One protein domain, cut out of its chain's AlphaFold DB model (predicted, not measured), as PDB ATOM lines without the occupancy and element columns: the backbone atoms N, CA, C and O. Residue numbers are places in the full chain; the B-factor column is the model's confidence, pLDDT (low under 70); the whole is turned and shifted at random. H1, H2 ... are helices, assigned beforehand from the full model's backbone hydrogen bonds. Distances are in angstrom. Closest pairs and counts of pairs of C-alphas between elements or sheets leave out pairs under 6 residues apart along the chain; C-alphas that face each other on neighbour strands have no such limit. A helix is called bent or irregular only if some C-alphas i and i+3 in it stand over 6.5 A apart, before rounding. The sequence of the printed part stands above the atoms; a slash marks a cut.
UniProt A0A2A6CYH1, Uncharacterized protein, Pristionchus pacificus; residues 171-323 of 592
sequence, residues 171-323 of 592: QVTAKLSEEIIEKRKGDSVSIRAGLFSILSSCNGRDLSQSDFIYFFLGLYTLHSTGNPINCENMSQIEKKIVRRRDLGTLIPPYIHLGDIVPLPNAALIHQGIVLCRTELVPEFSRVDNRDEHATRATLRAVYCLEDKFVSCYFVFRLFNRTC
ATOM      1  N   GLN A 171     -35.477 -66.047  54.528       46.75
ATOM      2  CA  GLN A 171     -36.346 -66.986  53.794       46.75
ATOM      3  C   GLN A 171     -37.454 -66.300  52.991       46.75
ATOM      4  O   GLN A 171     -37.700 -66.694  51.853       46.75
ATOM      5  N   VAL A 172     -38.094 -65.266  53.551       48.38
ATOM      6  CA  VAL A 172     -39.108 -64.481  52.825       48.38
ATOM      7  C   VAL A 172     -38.472 -63.829  51.605       48.38
ATOM      8  O   VAL A 172     -39.016 -63.907  50.509       48.38
ATOM      9  N   THR A 173     -37.266 -63.285  51.760       52.66
ATOM     10  CA  THR A 173     -36.624 -62.557  50.672       52.66
ATOM     11  C   THR A 173     -35.840 -63.429  49.699       52.66
ATOM     12  O   THR A 173     -35.709 -63.044  48.541       52.66
ATOM     13  N   ALA A 174     -35.416 -64.635  50.100       53.78
ATOM     14  CA  ALA A 174     -34.964 -65.661  49.157       53.78
ATOM     15  C   ALA A 174     -36.119 -66.125  48.256       53.78
ATOM     16  O   ALA A 174     -35.974 -66.087  47.039       53.78
ATOM     17  N   LYS A 175     -37.296 -66.431  48.825       59.84
ATOM     18  CA  LYS A 175     -38.493 -66.770  48.038       59.84
ATOM     19  C   LYS A 175     -38.928 -65.635  47.120       59.84
ATOM     20  O   LYS A 175     -39.193 -65.884  45.954       59.84
ATOM     21  N   LEU A 176     -38.942 -64.395  47.614       55.97
ATOM     22  CA  LEU A 176     -39.252 -63.233  46.779       55.97
ATOM     23  C   LEU A 176     -38.230 -63.093  45.641       55.97
ATOM     24  O   LEU A 176     -38.598 -62.808  44.511       55.97
ATOM     25  N   SER A 177     -36.943 -63.325  45.919       57.53
ATOM     26  CA  SER A 177     -35.894 -63.266  44.901       57.53
ATOM     27  C   SER A 177     -36.009 -64.381  43.862       57.53
ATOM     28  O   SER A 177     -35.847 -64.096  42.682       57.53
ATOM     29  N   GLU A 178     -36.332 -65.608  44.273       65.75
ATOM     30  CA  GLU A 178     -36.534 -66.760  43.390       65.75
ATOM     31  C   GLU A 178     -37.803 -66.604  42.557       65.75
ATOM     32  O   GLU A 178     -37.745 -66.791  41.351       65.75
ATOM     33  N   GLU A 179     -38.912 -66.161  43.150       66.94
ATOM     34  CA  GLU A 179     -40.164 -65.908  42.432       66.94
ATOM     35  C   GLU A 179     -40.007 -64.754  41.431       66.94
ATOM     36  O   GLU A 179     -40.518 -64.816  40.314       66.94
ATOM     37  N   ILE A 180     -39.247 -63.713  41.790       61.12
ATOM     38  CA  ILE A 180     -38.886 -62.641  40.859       61.12
ATOM     39  C   ILE A 180     -37.983 -63.184  39.747       61.12
ATOM     40  O   ILE A 180     -38.201 -62.845  38.593       61.12
ATOM     41  N   ILE A 181     -36.994 -64.029  40.053       64.19
ATOM     42  CA  ILE A 181     -36.096 -64.632  39.053       64.19
ATOM     43  C   ILE A 181     -36.838 -65.619  38.136       64.19
ATOM     44  O   ILE A 181     -36.581 -65.641  36.936       64.19
ATOM     45  N   GLU A 182     -37.786 -66.401  38.644       67.31
ATOM     46  CA  GLU A 182     -38.639 -67.252  37.813       67.31
ATOM     47  C   GLU A 182     -39.560 -66.409  36.934       67.31
ATOM     48  O   GLU A 182     -39.639 -66.658  35.731       67.31
ATOM     49  N   LYS A 183     -40.162 -65.343  37.477       62.03
ATOM     50  CA  LYS A 183     -40.924 -64.367  36.680       62.03
ATOM     51  C   LYS A 183     -40.050 -63.606  35.673       62.03
ATOM     52  O   LYS A 183     -40.570 -63.176  34.648       62.03
ATOM     53  N   ARG A 184     -38.728 -63.494  35.884       60.53
ATOM     54  CA  ARG A 184     -37.770 -62.937  34.900       60.53
ATOM     55  C   ARG A 184     -37.535 -63.830  33.684       60.53
ATOM     56  O   ARG A 184     -37.023 -63.321  32.694       60.53
ATOM     57  N   LYS A 185     -37.889 -65.121  33.724       64.94
ATOM     58  CA  LYS A 185     -37.958 -65.927  32.491       64.94
ATOM     59  C   LYS A 185     -39.130 -65.512  31.597       64.94
ATOM     60  O   LYS A 185     -39.229 -66.007  30.478       64.94
ATOM     61  N   GLY A 186     -40.013 -64.639  32.086       68.06
ATOM     62  CA  GLY A 186     -41.023 -63.984  31.271       68.06
ATOM     63  C   GLY A 186     -40.387 -63.176  30.143       68.06
ATOM     64  O   GLY A 186     -39.269 -62.672  30.262       68.06
ATOM     65  N   ASP A 187     -41.111 -63.060  29.038       88.69
ATOM     66  CA  ASP A 187     -40.714 -62.198  27.935       88.69
ATOM     67  C   ASP A 187     -40.591 -60.728  28.390       88.69
ATOM     68  O   ASP A 187     -41.175 -60.288  29.389       88.69
ATOM     69  N   SER A 188     -39.807 -59.937  27.653       90.94
ATOM     70  CA  SER A 188     -39.629 -58.506  27.935       90.94
ATOM     71  C   SER A 188     -40.968 -57.759  27.986       90.94
ATOM     72  O   SER A 188     -41.117 -56.801  28.744       90.94
ATOM     73  N   VAL A 189     -41.969 -58.245  27.249       92.00
ATOM     74  CA  VAL A 189     -43.345 -57.742  27.247       92.00
ATOM     75  C   VAL A 189     -43.994 -57.876  28.629       92.00
ATOM     76  O   VAL A 189     -44.507 -56.886  29.150       92.00
ATOM     77  N   SER A 190     -43.925 -59.047  29.266       92.00
ATOM     78  CA  SER A 190     -44.499 -59.289  30.596       92.00
ATOM     79  C   SER A 190     -43.801 -58.476  31.683       92.00
ATOM     80  O   SER A 190     -44.461 -57.917  32.562       92.00
ATOM     81  N   ILE A 191     -42.469 -58.350  31.615       91.12
ATOM     82  CA  ILE A 191     -41.702 -57.541  32.576       91.12
ATOM     83  C   ILE A 191     -42.108 -56.070  32.456       91.12
ATOM     84  O   ILE A 191     -42.410 -55.425  33.463       91.12
ATOM     85  N   ARG A 192     -42.175 -55.552  31.225       94.31
ATOM     86  CA  ARG A 192     -42.596 -54.178  30.935       94.31
ATOM     87  C   ARG A 192     -44.023 -53.913  31.406       94.31
ATOM     88  O   ARG A 192     -44.255 -52.926  32.105       94.31
ATOM     89  N   ALA A 193     -44.954 -54.820  31.113       93.75
ATOM     90  CA  ALA A 193     -46.328 -54.736  31.596       93.75
ATOM     91  C   ALA A 193     -46.390 -54.705  33.134       93.75
ATOM     92  O   ALA A 193     -47.117 -53.892  33.701       93.75
ATOM     93  N   GLY A 194     -45.581 -55.523  33.815       93.12
ATOM     94  CA  GLY A 194     -45.471 -55.526  35.275       93.12
ATOM     95  C   GLY A 194     -44.963 -54.198  35.846       93.12
ATOM     96  O   GLY A 194     -45.555 -53.671  36.787       93.12
ATOM     97  N   LEU A 195     -43.921 -53.607  35.252       93.31
ATOM     98  CA  LEU A 195     -43.401 -52.302  35.682       93.31
ATOM     99  C   LEU A 195     -44.456 -51.200  35.570       93.31
ATOM    100  O   LEU A 195     -44.685 -50.458  36.525       93.31
ATOM    101  N   PHE A 196     -45.143 -51.108  34.431       94.50
ATOM    102  CA  PHE A 196     -46.195 -50.108  34.248       94.50
ATOM    103  C   PHE A 196     -47.471 -50.429  35.038       94.50
ATOM    104  O   PHE A 196     -48.213 -49.516  35.405       94.50
ATOM    105  N   SER A 197     -47.710 -51.697  35.380       94.00
ATOM    106  CA  SER A 197     -48.751 -52.082  36.332       94.00
ATOM    107  C   SER A 197     -48.451 -51.531  37.729       94.00
ATOM    108  O   SER A 197     -49.329 -50.911  38.321       94.00
ATOM    109  N   ILE A 198     -47.206 -51.625  38.208       93.25
ATOM    110  CA  ILE A 198     -46.777 -50.997  39.472       93.25
ATOM    111  C   ILE A 198     -46.939 -49.473  39.392       93.25
ATOM    112  O   ILE A 198     -47.587 -48.853  40.236       93.25
ATOM    113  N   LEU A 199     -46.439 -48.852  38.321       91.38
ATOM    114  CA  LEU A 199     -46.574 -47.404  38.129       91.38
ATOM    115  C   LEU A 199     -48.033 -46.939  38.013       91.38
ATOM    116  O   LEU A 199     -48.342 -45.798  38.350       91.38
ATOM    117  N   SER A 200     -48.955 -47.779  37.544       91.56
ATOM    118  CA  SER A 200     -50.378 -47.427  37.458       91.56
ATOM    119  C   SER A 200     -51.141 -47.715  38.752       91.56
ATOM    120  O   SER A 200     -51.992 -46.914  39.129       91.56
ATOM    121  N   SER A 201     -50.817 -48.788  39.476       90.69
ATOM    122  CA  SER A 201     -51.542 -49.211  40.683       90.69
ATOM    123  C   SER A 201     -51.299 -48.297  41.885       90.69
ATOM    124  O   SER A 201     -52.205 -48.058  42.688       90.69
ATOM    125  N   CYS A 202     -50.107 -47.711  41.991       84.50
ATOM    126  CA  CYS A 202     -49.700 -46.936  43.158       84.50
ATOM    127  C   CYS A 202     -50.381 -45.556  43.295       84.50
ATOM    128  O   CYS A 202     -49.713 -44.675  43.787       84.50
ATOM    129  N   ASN A 203     -51.575 -45.271  42.744       78.81
ATOM    130  CA  ASN A 203     -52.145 -43.913  42.528       78.81
ATOM    131  C   ASN A 203     -51.890 -42.916  43.690       78.81
ATOM    132  O   ASN A 203     -52.678 -42.859  44.628       78.81
ATOM    133  N   GLY A 204     -50.782 -42.162  43.652       79.00
ATOM    134  CA  GLY A 204     -50.313 -41.301  44.753       79.00
ATOM    135  C   GLY A 204     -49.854 -42.005  46.047       79.00
ATOM    136  O   GLY A 204     -49.440 -41.333  46.980       79.00
ATOM    137  N   ARG A 205     -49.928 -43.335  46.120       85.19
ATOM    138  CA  ARG A 205     -49.376 -44.167  47.194       85.19
ATOM    139  C   ARG A 205     -47.904 -44.475  46.939       85.19
ATOM    140  O   ARG A 205     -47.497 -44.665  45.792       85.19
ATOM    141  N   ASP A 206     -47.139 -44.591  48.013       85.44
ATOM    142  CA  ASP A 206     -45.761 -45.059  47.936       85.44
ATOM    143  C   ASP A 206     -45.686 -46.518  47.479       85.44
ATOM    144  O   ASP A 206     -46.602 -47.315  47.713       85.44
ATOM    145  N   LEU A 207     -44.570 -46.876  46.843       86.81
ATOM    146  CA  LEU A 207     -44.271 -48.266  46.518       86.81
ATOM    147  C   LEU A 207     -44.159 -49.093  47.805       86.81
ATOM    148  O   LEU A 207     -43.474 -48.702  48.752       86.81
ATOM    149  N   SER A 208     -44.767 -50.280  47.824       90.69
ATOM    150  CA  SER A 208     -44.415 -51.271  48.842       90.69
ATOM    151  C   SER A 208     -42.956 -51.712  48.658       90.69
ATOM    152  O   SER A 208     -42.380 -51.572  47.577       90.69
ATOM    153  N   GLN A 209     -42.337 -52.290  49.691       88.69
ATOM    154  CA  GLN A 209     -40.969 -52.812  49.577       88.69
ATOM    155  C   GLN A 209     -40.841 -53.853  48.451       88.69
ATOM    156  O   GLN A 209     -39.849 -53.857  47.720       88.69
ATOM    157  N   SER A 210     -41.848 -54.713  48.274       89.38
ATOM    158  CA  SER A 210     -41.896 -55.682  47.177       89.38
ATOM    159  C   SER A 210     -42.007 -55.007  45.813       89.38
ATOM    160  O   SER A 210     -41.278 -55.394  44.903       89.38
ATOM    161  N   ASP A 211     -42.851 -53.979  45.680       92.50
ATOM    162  CA  ASP A 211     -43.005 -53.239  44.422       92.50
ATOM    163  C   ASP A 211     -41.720 -52.501  44.065       92.50
ATOM    164  O   ASP A 211     -41.297 -52.525  42.916       92.50
ATOM    165  N   PHE A 212     -41.054 -51.904  45.055       90.88
ATOM    166  CA  PHE A 212     -39.757 -51.261  44.884       90.88
ATOM    167  C   PHE A 212     -38.707 -52.253  44.369       90.88
ATOM    168  O   PHE A 212     -38.049 -51.999  43.360       90.88
ATOM    169  N   ILE A 213     -38.567 -53.411  45.025       90.81
ATOM    170  CA  ILE A 213     -37.607 -54.443  44.611       90.81
ATOM    171  C   ILE A 213     -37.939 -54.931  43.197       90.81
ATOM    172  O   ILE A 213     -37.045 -55.016  42.354       90.81
ATOM    173  N   TYR A 214     -39.212 -55.221  42.916       92.50
ATOM    174  CA  TYR A 214     -39.650 -55.670  41.597       92.50
ATOM    175  C   TYR A 214     -39.382 -54.614  40.525       92.50
ATOM    176  O   TYR A 214     -38.893 -54.944  39.448       92.50
ATOM    177  N   PHE A 215     -39.643 -53.344  40.833       93.62
ATOM    178  CA  PHE A 215     -39.465 -52.231  39.916       93.62
ATOM    179  C   PHE A 215     -38.010 -52.101  39.461       93.62
ATOM    180  O   PHE A 215     -37.718 -52.177  38.267       93.62
ATOM    181  N   PHE A 216     -37.067 -51.993  40.399       94.25
ATOM    182  CA  PHE A 216     -35.657 -51.828  40.043       94.25
ATOM    183  C   PHE A 216     -35.053 -53.086  39.410       94.25
ATOM    184  O   PHE A 216     -34.254 -52.987  38.478       94.25
ATOM    185  N   LEU A 217     -35.473 -54.278  39.839       91.94
ATOM    186  CA  LEU A 217     -35.033 -55.517  39.197       91.94
ATOM    187  C   LEU A 217     -35.601 -55.689  37.786       91.94
ATOM    188  O   LEU A 217     -34.893 -56.179  36.904       91.94
ATOM    189  N   GLY A 218     -36.854 -55.297  37.564       92.00
ATOM    190  CA  GLY A 218     -37.483 -55.322  36.250       92.00
ATOM    191  C   GLY A 218     -36.815 -54.338  35.295       92.00
ATOM    192  O   GLY A 218     -36.515 -54.717  34.166       92.00
ATOM    193  N   LEU A 219     -36.480 -53.128  35.763       92.50
ATOM    194  CA  LEU A 219     -35.719 -52.148  34.980       92.50
ATOM    195  C   LEU A 219     -34.364 -52.694  34.533       92.50
ATOM    196  O   LEU A 219     -34.053 -52.663  33.344       92.50
ATOM    197  N   TYR A 220     -33.591 -53.250  35.470       93.38
ATOM    198  CA  TYR A 220     -32.320 -53.888  35.139       93.38
ATOM    199  C   TYR A 220     -32.494 -54.999  34.097       93.38
ATOM    200  O   TYR A 220     -31.747 -55.071  33.122       93.38
ATOM    201  N   THR A 221     -33.513 -55.844  34.272       91.12
ATOM    202  CA  THR A 221     -33.753 -56.982  33.376       91.12
ATOM    203  C   THR A 221     -34.129 -56.512  31.968       91.12
ATOM    204  O   THR A 221     -33.541 -56.982  30.994       91.12
ATOM    205  N   LEU A 222     -35.033 -55.536  31.839       91.44
ATOM    206  CA  LEU A 222     -35.397 -54.945  30.547       91.44
ATOM    207  C   LEU A 222     -34.189 -54.357  29.827       91.44
ATOM    208  O   LEU A 222     -33.972 -54.656  28.653       91.44
ATOM    209  N   HIS A 223     -33.366 -53.596  30.544       91.69
ATOM    210  CA  HIS A 223     -32.155 -53.028  29.973       91.69
ATOM    211  C   HIS A 223     -31.187 -54.125  29.503       91.69
ATOM    212  O   HIS A 223     -30.733 -54.117  28.361       91.69
ATOM    213  N   SER A 224     -30.933 -55.135  30.342       90.50
ATOM    214  CA  SER A 224     -30.023 -56.243  30.012       90.50
ATOM    215  C   SER A 224     -30.481 -57.100  28.823       90.50
ATOM    216  O   SER A 224     -29.653 -57.725  28.168       90.50
ATOM    217  N   THR A 225     -31.783 -57.108  28.518       91.06
ATOM    218  CA  THR A 225     -32.358 -57.842  27.375       91.06
ATOM    219  C   THR A 225     -32.398 -57.009  26.088       91.06
ATOM    220  O   THR A 225     -32.987 -57.449  25.104       91.06
ATOM    221  N   GLY A 226     -31.808 -55.808  26.080       92.94
ATOM    222  CA  GLY A 226     -31.812 -54.916  24.915       92.94
ATOM    223  C   GLY A 226     -33.162 -54.245  24.653       92.94
ATOM    224  O   GLY A 226     -33.388 -53.738  23.560       92.94
ATOM    225  N   ASN A 227     -34.055 -54.221  25.649       93.38
ATOM    226  CA  ASN A 227     -35.367 -53.578  25.571       93.38
ATOM    227  C   ASN A 227     -35.471 -52.415  26.579       93.38
ATOM    228  O   ASN A 227     -36.350 -52.444  27.447       93.38
ATOM    229  N   PRO A 228     -34.577 -51.404  26.521       93.06
ATOM    230  CA  PRO A 228     -34.611 -50.281  27.455       93.06
ATOM    231  C   PRO A 228     -35.927 -49.512  27.318       93.06
ATOM    232  O   PRO A 228     -36.497 -49.438  26.233       93.06
ATOM    233  N   ILE A 229     -36.430 -48.920  28.399       90.69
ATOM    234  CA  ILE A 229     -37.620 -48.062  28.328       90.69
ATOM    235  C   ILE A 229     -37.174 -46.682  27.839       90.69
ATOM    236  O   ILE A 229     -36.403 -46.019  28.523       90.69
ATOM    237  N   ASN A 230     -37.682 -46.232  26.692       94.00
ATOM    238  CA  ASN A 230     -37.419 -44.891  26.171       94.00
ATOM    239  C   ASN A 230     -38.696 -44.241  25.623       94.00
ATOM    240  O   ASN A 230     -39.722 -44.898  25.429       94.00
ATOM    241  N   CYS A 231     -38.674 -42.925  25.426       90.56
ATOM    242  CA  CYS A 231     -39.863 -42.180  25.029       90.56
ATOM    243  C   CYS A 231     -40.411 -42.617  23.657       90.56
ATOM    244  O   CYS A 231     -41.617 -42.515  23.419       90.56
ATOM    245  N   GLU A 232     -39.561 -43.135  22.771       92.62
ATOM    246  CA  GLU A 232     -39.937 -43.593  21.431       92.62
ATOM    247  C   GLU A 232     -40.711 -44.911  21.484       92.62
ATOM    248  O   GLU A 232     -41.748 -45.044  20.836       92.62
ATOM    249  N   ASN A 233     -40.267 -45.851  22.320       92.62
ATOM    250  CA  ASN A 233     -40.882 -47.168  22.440       92.62
ATOM    251  C   ASN A 233     -42.008 -47.240  23.478       92.62
ATOM    252  O   ASN A 233     -42.677 -48.268  23.577       92.62
ATOM    253  N   MET A 234     -42.231 -46.176  24.258       94.25
ATOM    254  CA  MET A 234     -43.366 -46.102  25.174       94.25
ATOM    255  C   MET A 234     -44.703 -46.002  24.433       94.25
ATOM    256  O   MET A 234     -44.926 -45.092  23.626       94.25
ATOM    257  N   SER A 235     -45.636 -46.893  24.775       95.31
ATOM    258  CA  SER A 235     -47.012 -46.830  24.276       95.31
ATOM    259  C   SER A 235     -47.729 -45.571  24.781       95.31
ATOM    260  O   SER A 235     -47.335 -44.950  25.770       95.31
ATOM    261  N   GLN A 236     -48.835 -45.182  24.140       95.62
ATOM    262  CA  GLN A 236     -49.621 -44.024  24.598       95.62
ATOM    263  C   GLN A 236     -50.190 -44.217  26.014       95.62
ATOM    264  O   GLN A 236     -50.323 -43.252  26.767       95.62
ATOM    265  N   ILE A 237     -50.488 -45.462  26.398       94.69
ATOM    266  CA  ILE A 237     -50.949 -45.804  27.748       94.69
ATOM    267  C   ILE A 237     -49.809 -45.609  28.752       94.69
ATOM    268  O   ILE A 237     -50.006 -44.960  29.775       94.69
ATOM    269  N   GLU A 238     -48.607 -46.090  28.433       94.62
ATOM    270  CA  GLU A 238     -47.407 -45.917  29.261       94.62
ATOM    271  C   GLU A 238     -47.062 -44.435  29.440       94.62
ATOM    272  O   GLU A 238     -46.903 -43.966  30.567       94.62
ATOM    273  N   LYS A 239     -47.078 -43.654  28.352       93.44
ATOM    274  CA  LYS A 239     -46.875 -42.197  28.403       93.44
ATOM    275  C   LYS A 239     -47.904 -41.504  29.293       93.44
ATOM    276  O   LYS A 239     -47.567 -40.591  30.043       93.44
ATOM    277  N   LYS A 240     -49.167 -41.939  29.238       92.31
ATOM    278  CA  LYS A 240     -50.239 -41.418  30.096       92.31
ATOM    279  C   LYS A 240     -50.028 -41.775  31.569       92.31
ATOM    280  O   LYS A 240     -50.374 -40.960  32.421       92.31
ATOM    281  N   ILE A 241     -49.482 -42.956  31.867       91.12
ATOM    282  CA  ILE A 241     -49.107 -43.354  33.231       91.12
ATOM    283  C   ILE A 241     -47.986 -42.444  33.739       91.12
ATOM    284  O   ILE A 241     -48.145 -41.855  34.802       91.12
ATOM    285  N   VAL A 242     -46.920 -42.249  32.954       89.19
ATOM    286  CA  VAL A 242     -45.788 -41.375  33.313       89.19
ATOM    287  C   VAL A 242     -46.254 -39.938  33.574       89.19
ATOM    288  O   VAL A 242     -45.997 -39.404  34.643       89.19
ATOM    289  N   ARG A 243     -47.053 -39.347  32.675       89.25
ATOM    290  CA  ARG A 243     -47.598 -37.974  32.819       89.25
ATOM    291  C   ARG A 243     -48.494 -37.748  34.032       89.25
ATOM    292  O   ARG A 243     -48.818 -36.609  34.359       89.25
ATOM    293  N   ARG A 244     -49.042 -38.813  34.614       87.69
ATOM    294  CA  ARG A 244     -49.920 -38.724  35.789       87.69
ATOM    295  C   ARG A 244     -49.141 -38.852  37.093       87.69
ATOM    296  O   ARG A 244     -49.760 -38.795  38.154       87.69
ATOM    297  N   ARG A 245     -47.831 -39.078  37.025       81.88
ATOM    298  CA  ARG A 245     -47.027 -39.478  38.168       81.88
ATOM    299  C   ARG A 245     -45.953 -38.467  38.485       81.88
ATOM    300  O   ARG A 245     -45.077 -38.208  37.675       81.88
ATOM    301  N   ASP A 246     -45.984 -38.014  39.731       79.94
ATOM    302  CA  ASP A 246     -44.808 -37.443  40.354       79.94
ATOM    303  C   ASP A 246     -43.849 -38.586  40.700       79.94
ATOM    304  O   ASP A 246     -44.094 -39.402  41.589       79.94
ATOM    305  N   LEU A 247     -42.759 -38.676  39.952       72.56
ATOM    306  CA  LEU A 247     -41.728 -39.682  40.165       72.56
ATOM    307  C   LEU A 247     -40.987 -39.476  41.491       72.56
ATOM    308  O   LEU A 247     -40.333 -40.403  41.968       72.56
ATOM    309  N   GLY A 248     -41.107 -38.300  42.117       71.88
ATOM    310  CA  GLY A 248     -40.633 -38.060  43.476       71.88
ATOM    311  C   GLY A 248     -41.229 -39.037  44.495       71.88
ATOM    312  O   GLY A 248     -40.556 -39.376  45.464       71.88
ATOM    313  N   THR A 249     -42.429 -39.578  44.241       76.81
ATOM    314  CA  THR A 249     -43.085 -40.562  45.121       76.81
ATOM    315  C   THR A 249     -42.672 -42.011  44.842       76.81
ATOM    316  O   THR A 249     -43.184 -42.929  45.480       76.81
ATOM    317  N   LEU A 250     -41.780 -42.266  43.874       72.94
ATOM    318  CA  LEU A 250     -41.291 -43.627  43.603       72.94
ATOM    319  C   LEU A 250     -40.376 -44.159  44.700       72.94
ATOM    320  O   LEU A 250     -40.142 -45.363  44.768       72.94
ATOM    321  N   ILE A 251     -39.829 -43.273  45.526       75.81
ATOM    322  CA  ILE A 251     -38.888 -43.627  46.577       75.81
ATOM    323  C   ILE A 251     -39.598 -43.387  47.903       75.81
ATOM    324  O   ILE A 251     -39.637 -42.247  48.370       75.81
ATOM    325  N   PRO A 252     -40.167 -44.437  48.521       75.12
ATOM    326  CA  PRO A 252     -40.829 -44.287  49.800       75.12
ATOM    327  C   PRO A 252     -39.801 -43.804  50.826       75.12
ATOM    328  O   PRO A 252     -38.720 -44.400  50.931       75.12
ATOM    329  N   PRO A 253     -40.118 -42.783  51.634       73.81
ATOM    330  CA  PRO A 253     -39.196 -42.289  52.654       73.81
ATOM    331  C   PRO A 253     -38.893 -43.335  53.743       73.81
ATOM    332  O   PRO A 253     -37.920 -43.187  54.479       73.81
ATOM    333  N   TYR A 254     -39.695 -44.403  53.822       76.81
ATOM    334  CA  TYR A 254     -39.629 -45.462  54.835       76.81
ATOM    335  C   TYR A 254     -38.877 -46.725  54.404       76.81
ATOM    336  O   TYR A 254     -38.801 -47.663  55.196       76.81
ATOM    337  N   ILE A 255     -38.342 -46.811  53.179       80.38
ATOM    338  CA  ILE A 255     -37.572 -48.007  52.815       80.38
ATOM    339  C   ILE A 255     -36.277 -48.033  53.626       80.38
ATOM    340  O   ILE A 255     -35.318 -47.303  53.358       80.38
ATOM    341  N   HIS A 256     -36.238 -48.927  54.612       84.44
ATOM    342  CA  HIS A 256     -35.028 -49.246  55.341       84.44
ATOM    343  C   HIS A 256     -34.096 -50.029  54.417       84.44
ATOM    344  O   HIS A 256     -34.273 -51.214  54.153       84.44
ATOM    345  N   LEU A 257     -33.053 -49.361  53.921       84.94
ATOM    346  CA  LEU A 257     -32.033 -49.989  53.072       84.94
ATOM    347  C   LEU A 257     -31.329 -51.169  53.755       84.94
ATOM    348  O   LEU A 257     -30.841 -52.062  53.065       84.94
ATOM    349  N   GLY A 258     -31.337 -51.207  55.092       84.50
ATOM    350  CA  GLY A 258     -30.898 -52.358  55.882       84.50
ATOM    351  C   GLY A 258     -31.646 -53.653  55.556       84.50
ATOM    352  O   GLY A 258     -31.073 -54.721  55.731       84.50
ATOM    353  N   ASP A 259     -32.853 -53.566  54.997       83.81
ATOM    354  CA  ASP A 259     -33.660 -54.722  54.602       83.81
ATOM    355  C   ASP A 259     -33.370 -55.172  53.161       83.81
ATOM    356  O   ASP A 259     -33.603 -56.325  52.800       83.81
ATOM    357  N   ILE A 260     -32.859 -54.265  52.321       85.62
ATOM    358  CA  ILE A 260     -32.597 -54.514  50.894       85.62
ATOM    359  C   ILE A 260     -31.145 -54.929  50.649       85.62
ATOM    360  O   ILE A 260     -30.849 -55.761  49.792       85.62
ATOM    361  N   VAL A 261     -30.212 -54.368  51.406       88.12
ATOM    362  CA  VAL A 261     -28.784 -54.659  51.264       88.12
ATOM    363  C   VAL A 261     -28.419 -56.129  51.527       88.12
ATOM    364  O   VAL A 261     -27.575 -56.656  50.800       88.12
ATOM    365  N   PRO A 262     -29.046 -56.837  52.487       85.75
ATOM    366  CA  PRO A 262     -28.778 -58.253  52.716       85.75
ATOM    367  C   PRO A 262     -29.282 -59.184  51.617       85.75
ATOM    368  O   PRO A 262     -29.038 -60.392  51.685       85.75
ATOM    369  N   LEU A 263     -30.014 -58.659  50.632       84.88
ATOM    370  CA  LEU A 263     -30.631 -59.478  49.605       84.88
ATOM    371  C   LEU A 263     -29.586 -59.996  48.619       84.88
ATOM    372  O   LEU A 263     -28.687 -59.251  48.225       84.88
ATOM    373  N   PRO A 264     -29.725 -61.246  48.143       85.31
ATOM    374  CA  PRO A 264     -28.799 -61.811  47.159       85.31
ATOM    375  C   PRO A 264     -28.739 -60.964  45.878       85.31
ATOM    376  O   PRO A 264     -27.692 -60.851  45.247       85.31
ATOM    377  N   ASN A 265     -29.841 -60.285  45.550       87.69
ATOM    378  CA  ASN A 265     -29.974 -59.441  44.369       87.69
ATOM    379  C   ASN A 265     -29.628 -57.963  44.610       87.69
ATOM    380  O   ASN A 265     -29.859 -57.151  43.717       87.69
ATOM    381  N   ALA A 266     -29.079 -57.582  45.769       89.69
ATOM    382  CA  ALA A 266     -28.800 -56.182  46.104       89.69
ATOM    383  C   ALA A 266     -27.938 -55.462  45.047       89.69
ATOM    384  O   ALA A 266     -28.207 -54.312  44.713       89.69
ATOM    385  N   ALA A 267     -26.960 -56.154  44.450       89.69
ATOM    386  CA  ALA A 267     -26.149 -55.595  43.365       89.69
ATOM    387  C   ALA A 267     -26.975 -55.278  42.101       89.69
ATOM    388  O   ALA A 267     -26.764 -54.246  41.469       89.69
ATOM    389  N   LEU A 268     -27.942 -56.135  41.760       91.44
ATOM    390  CA  LEU A 268     -28.833 -55.925  40.615       91.44
ATOM    391  C   LEU A 268     -29.857 -54.822  40.898       91.44
ATOM    392  O   LEU A 268     -30.183 -54.045  40.008       91.44
ATOM    393  N   ILE A 269     -30.343 -54.727  42.141       90.69
ATOM    394  CA  ILE A 269     -31.225 -53.634  42.580       90.69
ATOM    395  C   ILE A 269     -30.487 -52.304  42.442       90.69
ATOM    396  O   ILE A 269     -31.028 -51.369  41.861       90.69
ATOM    397  N   HIS A 270     -29.233 -52.240  42.899       93.31
ATOM    398  CA  HIS A 270     -28.383 -51.069  42.721       93.31
ATOM    399  C   HIS A 270     -28.227 -50.690  41.244       93.31
ATOM    400  O   HIS A 270     -28.438 -49.537  40.888       93.31
ATOM    401  N   GLN A 271     -27.933 -51.652  40.361       92.81
ATOM    402  CA  GLN A 271     -27.861 -51.385  38.920       92.81
ATOM    403  C   GLN A 271     -29.194 -50.880  38.351       92.81
ATOM    404  O   GLN A 271     -29.196 -49.964  37.536       92.81
ATOM    405  N   GLY A 272     -30.326 -51.410  38.817       93.00
ATOM    406  CA  GLY A 272     -31.649 -50.888  38.481       93.00
ATOM    407  C   GLY A 272     -31.849 -49.433  38.916       93.00
ATOM    408  O   GLY A 272     -32.414 -48.648  38.158       93.00
ATOM    409  N   ILE A 273     -31.377 -49.056  40.110       92.56
ATOM    410  CA  ILE A 273     -31.428 -47.671  40.614       92.56
ATOM    411  C   ILE A 273     -30.587 -46.749  39.726       92.56
ATOM    412  O   ILE A 273     -31.070 -45.693  39.318       92.56
ATOM    413  N   VAL A 274     -29.373 -47.178  39.369       92.56
ATOM    414  CA  VAL A 274     -28.492 -46.435  38.457       92.56
ATOM    415  C   VAL A 274     -29.176 -46.226  37.105       92.56
ATOM    416  O   VAL A 274     -29.268 -45.091  36.654       92.56
ATOM    417  N   LEU A 275     -29.729 -47.284  36.501       93.12
ATOM    418  CA  LEU A 275     -30.449 -47.202  35.223       93.12
ATOM    419  C   LEU A 275     -31.676 -46.288  35.303       93.12
ATOM    420  O   LEU A 275     -31.942 -45.511  34.388       93.12
ATOM    421  N   CYS A 276     -32.409 -46.338  36.417       92.38
ATOM    422  CA  CYS A 276     -33.519 -45.425  36.653       92.38
ATOM    423  C   CYS A 276     -33.041 -43.967  36.585       92.38
ATOM    424  O   CYS A 276     -33.630 -43.155  35.877       92.38
ATOM    425  N   ARG A 277     -31.930 -43.645  37.254       93.25
ATOM    426  CA  ARG A 277     -31.345 -42.301  37.241       93.25
ATOM    427  C   ARG A 277     -30.851 -41.879  35.861       93.25
ATOM    428  O   ARG A 277     -31.113 -40.751  35.450       93.25
ATOM    429  N   THR A 278     -30.061 -42.725  35.205       91.69
ATOM    430  CA  THR A 278     -29.301 -42.341  34.009       91.69
ATOM    431  C   THR A 278     -30.128 -42.395  32.739       91.69
ATOM    432  O   THR A 278     -29.849 -41.637  31.817       91.69
ATOM    433  N   GLU A 279     -31.135 -43.264  32.690       91.81
ATOM    434  CA  GLU A 279     -31.910 -43.515  31.477       91.81
ATOM    435  C   GLU A 279     -33.388 -43.217  31.690       91.81
ATOM    436  O   GLU A 279     -33.954 -42.387  30.984       91.81
ATOM    437  N   LEU A 280     -34.019 -43.819  32.701       90.31
ATOM    438  CA  LEU A 280     -35.473 -43.729  32.834       90.31
ATOM    439  C   LEU A 280     -35.957 -42.315  33.170       90.31
ATOM    440  O   LEU A 280     -36.918 -41.840  32.569       90.31
ATOM    441  N   VAL A 281     -35.315 -41.639  34.128       90.44
ATOM    442  CA  VAL A 281     -35.727 -40.295  34.551       90.44
ATOM    443  C   VAL A 281     -35.628 -39.290  33.394       90.44
ATOM    444  O   VAL A 281     -36.635 -38.631  33.141       90.44
ATOM    445  N   PRO A 282     -34.519 -39.204  32.627       91.31
ATOM    446  CA  PRO A 282     -34.471 -38.375  31.421       91.31
ATOM    447  C   PRO A 282     -35.586 -38.677  30.410       91.31
ATOM    448  O   PRO A 282     -36.192 -37.755  29.862       91.31
ATOM    449  N   GLU A 283     -35.887 -39.955  30.171       92.88
ATOM    450  CA  GLU A 283     -36.944 -40.360  29.238       92.88
ATOM    451  C   GLU A 283     -38.339 -39.984  29.747       92.88
ATOM    452  O   GLU A 283     -39.195 -39.558  28.972       92.88
ATOM    453  N   PHE A 284     -38.572 -40.069  31.056       89.44
ATOM    454  CA  PHE A 284     -39.817 -39.616  31.661       89.44
ATOM    455  C   PHE A 284     -39.974 -38.096  31.599       89.44
ATOM    456  O   PHE A 284     -41.064 -37.613  31.287       89.44
ATOM    457  N   SER A 285     -38.891 -37.339  31.777       88.88
ATOM    458  CA  SER A 285     -38.894 -35.884  31.600       88.88
ATOM    459  C   SER A 285     -39.275 -35.469  30.180       88.88
ATOM    460  O   SER A 285     -40.048 -34.528  30.004       88.88
ATOM    461  N   ARG A 286     -38.811 -36.209  29.159       90.81
ATOM    462  CA  ARG A 286     -39.226 -35.992  27.758       90.81
ATOM    463  C   ARG A 286     -40.712 -36.263  27.522       90.81
ATOM    464  O   ARG A 286     -41.288 -35.742  26.573       90.81
ATOM    465  N   VAL A 287     -41.332 -37.119  28.333       90.19
ATOM    466  CA  VAL A 287     -42.746 -37.492  28.193       90.19
ATOM    467  C   VAL A 287     -43.671 -36.518  28.919       90.19
ATOM    468  O   VAL A 287     -44.771 -36.249  28.411       90.19
ATOM    469  N   ASP A 288     -43.270 -36.025  30.095       86.56
ATOM    470  CA  ASP A 288     -44.142 -35.190  30.925       86.56
ATOM    471  C   ASP A 288     -44.212 -33.735  30.447       86.56
ATOM    472  O   ASP A 288     -45.243 -33.104  30.647       86.56
ATOM    473  N   ASN A 289     -43.195 -33.196  29.755       82.31
ATOM    474  CA  ASN A 289     -43.120 -31.790  29.290       82.31
ATOM    475  C   ASN A 289     -43.431 -30.721  30.365       82.31
ATOM    476  O   ASN A 289     -43.461 -29.527  30.068       82.31
ATOM    477  N   ARG A 290     -43.690 -31.135  31.605       67.19
ATOM    478  CA  ARG A 290     -44.101 -30.322  32.732       67.19
ATOM    479  C   ARG A 290     -42.926 -30.203  33.679       67.19
ATOM    480  O   ARG A 290     -42.237 -31.174  33.959       67.19
ATOM    481  N   ASP A 291     -42.745 -28.966  34.112       73.25
ATOM    482  CA  ASP A 291     -41.897 -28.497  35.196       73.25
ATOM    483  C   ASP A 291     -40.531 -29.193  35.351       73.25
ATOM    484  O   ASP A 291     -40.372 -30.244  35.982       73.25
ATOM    485  N   GLU A 292     -39.496 -28.526  34.841       84.25
ATOM    486  CA  GLU A 292     -38.097 -28.892  35.058       84.25
ATOM    487  C   GLU A 292     -37.774 -29.087  36.556       84.25
ATOM    488  O   GLU A 292     -36.917 -29.902  36.913       84.25
ATOM    489  N   HIS A 293     -38.494 -28.401  37.457       83.81
ATOM    490  CA  HIS A 293     -38.331 -28.574  38.897       83.81
ATOM    491  C   HIS A 293     -38.747 -29.960  39.399       83.81
ATOM    492  O   HIS A 293     -38.023 -30.525  40.224       83.81
ATOM    493  N   ALA A 294     -39.839 -30.541  38.893       81.50
ATOM    494  CA  ALA A 294     -40.293 -31.875  39.297       81.50
ATOM    495  C   ALA A 294     -39.268 -32.942  38.887       81.50
ATOM    496  O   ALA A 294     -38.823 -33.742  39.711       81.50
ATOM    497  N   THR A 295     -38.773 -32.853  37.650       82.94
ATOM    498  CA  THR A 295     -37.675 -33.699  37.157       82.94
ATOM    499  C   THR A 295     -36.434 -33.593  38.048       82.94
ATOM    500  O   THR A 295     -35.848 -34.605  38.439       82.94
ATOM    501  N   ARG A 296     -36.023 -32.369  38.409       85.00
ATOM    502  CA  ARG A 296     -34.865 -32.149  39.291       85.00
ATOM    503  C   ARG A 296     -35.092 -32.730  40.690       85.00
ATOM    504  O   ARG A 296     -34.145 -33.258  41.273       85.00
ATOM    505  N   ALA A 297     -36.308 -32.653  41.228       85.56
ATOM    506  CA  ALA A 297     -36.653 -33.237  42.523       85.56
ATOM    507  C   ALA A 297     -36.566 -34.770  42.490       85.56
ATOM    508  O   ALA A 297     -35.921 -35.362  43.357       85.56
ATOM    509  N   THR A 298     -37.110 -35.404  41.449       84.12
ATOM    510  CA  THR A 298     -36.979 -36.850  41.227       84.12
ATOM    511  C   THR A 298     -35.523 -37.270  41.101       84.12
ATOM    512  O   THR A 298     -35.095 -38.190  41.794       84.12
ATOM    513  N   LEU A 299     -34.733 -36.579  40.269       86.81
ATOM    514  CA  LEU A 299     -33.308 -36.871  40.123       86.81
ATOM    515  C   LEU A 299     -32.603 -36.821  41.478       86.81
ATOM    516  O   LEU A 299     -31.904 -37.766  41.829       86.81
ATOM    517  N   ARG A 300     -32.822 -35.761  42.268       87.38
ATOM    518  CA  ARG A 300     -32.247 -35.641  43.618       87.38
ATOM    519  C   ARG A 300     -32.660 -36.798  44.525       87.38
ATOM    520  O   ARG A 300     -31.811 -37.318  45.241       87.38
ATOM    521  N   ALA A 301     -33.922 -37.218  44.487       86.19
ATOM    522  CA  ALA A 301     -34.394 -38.346  45.284       86.19
ATOM    523  C   ALA A 301     -33.693 -39.658  44.885       86.19
ATOM    524  O   ALA A 301     -33.221 -40.384  45.761       86.19
ATOM    525  N   VAL A 302     -33.554 -39.930  43.581       87.00
ATOM    526  CA  VAL A 302     -32.864 -41.131  43.076       87.00
ATOM    527  C   VAL A 302     -31.366 -41.090  43.399       87.00
ATOM    528  O   VAL A 302     -30.824 -42.099  43.838       87.00
ATOM    529  N   TYR A 303     -30.710 -39.930  43.282       89.19
ATOM    530  CA  TYR A 303     -29.318 -39.743  43.719       89.19
ATOM    531  C   TYR A 303     -29.142 -40.056  45.208       89.19
ATOM    532  O   TYR A 303     -28.287 -40.855  45.579       89.19
ATOM    533  N   CYS A 304     -29.987 -39.478  46.065       87.69
ATOM    534  CA  CYS A 304     -29.950 -39.741  47.503       87.69
ATOM    535  C   CYS A 304     -30.162 -41.228  47.825       87.69
ATOM    536  O   CYS A 304     -29.579 -41.741  48.780       87.69
ATOM    537  N   LEU A 305     -31.012 -41.917  47.062       87.81
ATOM    538  CA  LEU A 305     -31.239 -43.349  47.214       87.81
ATOM    539  C   LEU A 305     -30.000 -44.161  46.816       87.81
ATOM    540  O   LEU A 305     -29.612 -45.048  47.572       87.81
ATOM    541  N   GLU A 306     -29.378 -43.852  45.678       90.94
ATOM    542  CA  GLU A 306     -28.142 -44.494  45.211       90.94
ATOM    543  C   GLU A 306     -27.015 -44.334  46.238       90.94
ATOM    544  O   GLU A 306     -26.460 -45.336  46.689       90.94
ATOM    545  N   ASP A 307     -26.752 -43.111  46.705       87.31
ATOM    546  CA  ASP A 307     -25.691 -42.823  47.680       87.31
ATOM    547  C   ASP A 307     -25.886 -43.590  48.996       87.31
ATOM    548  O   ASP A 307     -24.952 -44.197  49.542       87.31
ATOM    549  N   LYS A 308     -27.121 -43.603  49.512       87.31
ATOM    550  CA  LYS A 308     -27.452 -44.364  50.719       87.31
ATOM    551  C   LYS A 308     -27.318 -45.868  50.475       87.31
ATOM    552  O   LYS A 308     -26.801 -46.575  51.339       87.31
ATOM    553  N   PHE A 309     -27.748 -46.362  49.311       90.19
ATOM    554  CA  PHE A 309     -27.643 -47.776  48.961       90.19
ATOM    555  C   PHE A 309     -26.181 -48.216  48.905       90.19
ATOM    556  O   PHE A 309     -25.832 -49.212  49.533       90.19
ATOM    557  N   VAL A 310     -25.319 -47.463  48.213       87.75
ATOM    558  CA  VAL A 310     -23.876 -47.735  48.111       87.75
ATOM    559  C   VAL A 310     -23.235 -47.773  49.494       87.75
ATOM    560  O   VAL A 310     -22.522 -48.726  49.814       87.75
ATOM    561  N   SER A 311     -23.542 -46.786  50.336       81.88
ATOM    562  CA  SER A 311     -23.010 -46.699  51.699       81.88
ATOM    563  C   SER A 311     -23.390 -47.926  52.532       81.88
ATOM    564  O   SER A 311     -22.525 -48.581  53.116       81.88
ATOM    565  N   CYS A 312     -24.674 -48.299  52.544       81.75
ATOM    566  CA  CYS A 312     -25.142 -49.467  53.287       81.75
ATOM    567  C   CYS A 312     -24.602 -50.782  52.695       81.75
ATOM    568  O   CYS A 312     -24.174 -51.662  53.444       81.75
ATOM    569  N   TYR A 313     -24.579 -50.912  51.366       84.25
ATOM    570  CA  TYR A 313     -24.086 -52.100  50.666       84.25
ATOM    571  C   TYR A 313     -22.606 -52.355  50.944       84.25
ATOM    572  O   TYR A 313     -22.215 -53.490  51.225       84.25
ATOM    573  N   PHE A 314     -21.788 -51.301  50.927       80.56
ATOM    574  CA  PHE A 314     -20.364 -51.393  51.219       80.56
ATOM    575  C   PHE A 314     -20.109 -51.831  52.665       80.56
ATOM    576  O   PHE A 314     -19.366 -52.788  52.886       80.56
ATOM    577  N   VAL A 315     -20.778 -51.204  53.642       76.75
ATOM    578  CA  VAL A 315     -20.665 -51.573  55.065       76.75
ATOM    579  C   VAL A 315     -21.053 -53.036  55.285       76.75
ATOM    580  O   VAL A 315     -20.324 -53.781  55.937       76.75
ATOM    581  N   PHE A 316     -22.159 -53.485  54.689       77.62
ATOM    582  CA  PHE A 316     -22.614 -54.868  54.812       77.62
ATOM    583  C   PHE A 316     -21.656 -55.874  54.160       77.62
ATOM    584  O   PHE A 316     -21.386 -56.938  54.724       77.62
ATOM    585  N   ARG A 317     -21.118 -55.564  52.972       76.88
ATOM    586  CA  ARG A 317     -20.119 -56.408  52.297       76.88
ATOM    587  C   ARG A 317     -18.827 -56.503  53.100       76.88
ATOM    588  O   ARG A 317     -18.307 -57.608  53.244       76.88
ATOM    589  N   LEU A 318     -18.342 -55.381  53.632       69.25
ATOM    590  CA  LEU A 318     -17.155 -55.335  54.481       69.25
ATOM    591  C   LEU A 318     -17.366 -56.182  55.740       69.25
ATOM    592  O   LEU A 318     -16.569 -57.073  56.008       69.25
ATOM    593  N   PHE A 319     -18.490 -55.990  56.436       68.44
ATOM    594  CA  PHE A 319     -18.844 -56.760  57.628       68.44
ATOM    595  C   PHE A 319     -18.893 -58.268  57.356       68.44
ATOM    596  O   PHE A 319     -18.263 -59.048  58.068       68.44
ATOM    597  N   ASN A 320     -19.584 -58.701  56.295       65.81
ATOM    598  CA  ASN A 320     -19.653 -60.124  55.952       65.81
ATOM    599  C   ASN A 320     -18.291 -60.708  55.579       65.81
ATOM    600  O   ASN A 320     -18.017 -61.854  55.928       65.81
ATOM    601  N   ARG A 321     -17.439 -59.943  54.885       66.62
ATOM    602  CA  ARG A 321     -16.094 -60.397  54.520       66.62
ATOM    603  C   ARG A 321     -15.217 -60.560  55.760       66.62
ATOM    604  O   ARG A 321     -14.581 -61.598  55.896       66.62
ATOM    605  N   THR A 322     -15.252 -59.608  56.690       53.28
ATOM    606  CA  THR A 322     -14.524 -59.694  57.966       53.28
ATOM    607  C   THR A 322     -15.009 -60.874  58.813       53.28
ATOM    608  O   THR A 322     -14.199 -61.641  59.333       53.28
ATOM    609  N   CYS A 323     -16.326 -61.089  58.890       50.75
ATOM    610  CA  CYS A 323     -16.907 -62.237  59.586       50.75
ATOM    611  C   CYS A 323     -16.506 -63.573  58.936       50.75
ATOM    612  O   CYS A 323     -16.129 -64.503  59.650       50.75
TER     613      CYS A 323
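Overview. This is residues 171 to 323 of the 592 residues of an uncharacterized protein of Pristionchus pacificus (UniProt A0A2A6CYH1). One long helix, H8, makes the longest axis, and the bent helix H7 folds back along it, while H3, in the middle of the domain, crosses the arm H7a. H2 folds back on H3 as a helical hairpin, H4 bridges H2 and the arm H7b, H1 is near H3 at the periphery, and the stretch with the short helices H5 and H6 winds along H8. The printed part has 153 residues with eight named helices, H1 to H8 in chain order, and no named strand; the class is all helix, and the helix packing is part aligned, part crossed. The whole is compact, with a radius of gyration of the C-alphas of 15.4 A and spans of 50 by 34 by 27 A.

Along the chain. H8, residues 292 to 323, is 46.5 A long, from C-alpha 292 at (-38.097, -28.892, 35.058) to C-alpha 323 at (-16.907, -62.237, 59.586). H7, residues 266 to 288, was assigned as one helix by its hydrogen bonds but is bent: C-alphas 278 and 281 are 6.8 A apart. Its arms are H7a, residues 266 to 278, 18.4 A, and H7b, residues 281 to 288, 10.5 A. H3, residues 209 to 224, is 22.7 A long; H2, residues 188 to 201, 19.8 A; H1, residues 171 to 183, 17.9 A, beginning at C-alpha 171 (-36.346, -66.986, 53.794). H4 is residues 236 to 242, H5 residues 247 to 250 and H6 residues 257 to 260.

Arrangement. H8 touches H7a with residues 299 to 313 alone, at a shallow tilt of 22 degrees, opposite ways; the closest C-alphas, of Arg 277 and Val 302, are 6.1 A apart. H7b and H8 form a helical hairpin at 26 degrees, with the C-alphas of Ser 285 and Thr 295 closest at 6.1 A. The arms stand at a steep tilt of 47 degrees. H8 also touches H5, closest at the C-alphas of Gly 248 and Thr 298, 4.5 A, and H6, at those of Leu 257 and Phe 309, 6.4 A. H3 touches H7a with residues 213 to 220 alone, only just about perpendicular at 71 degrees; the C-alphas of Phe 216 and Gly 272 are closest, at 4.4 A. H2 and H3 form a helical hairpin at a shallow tilt of 34 degrees, only just short of steep, with the C-alphas of Leu 195 and Phe 215 closest at 5.8 A. H4 touches H2, closest at the C-alphas of Ser 200 and Ile 241, 6.0 A, and H7b, at those of Lys 239 and Val 287, 6.3 A. H1 is close to H3 but not clearly touching, with the C-alphas of Ile 180 and Tyr 214 closest at 7.1 A. Every O i to N i+4 pair is within hydrogen-bond range in H1, H2, H3, H4, H7a, H7b and H8; H5 and H6 are too short for such a pair.

Size, cuts and confidence. The two C-alphas farthest apart, of Gln 236 and Cys 323, are 51.2 A apart. The printed part has no cut, and its one long link, 11 residues, joins H3 to H4. The mean pLDDT of the printed part is 83.9; residues 171 to 186, residue 290 and residues 318 to 323 are under 70.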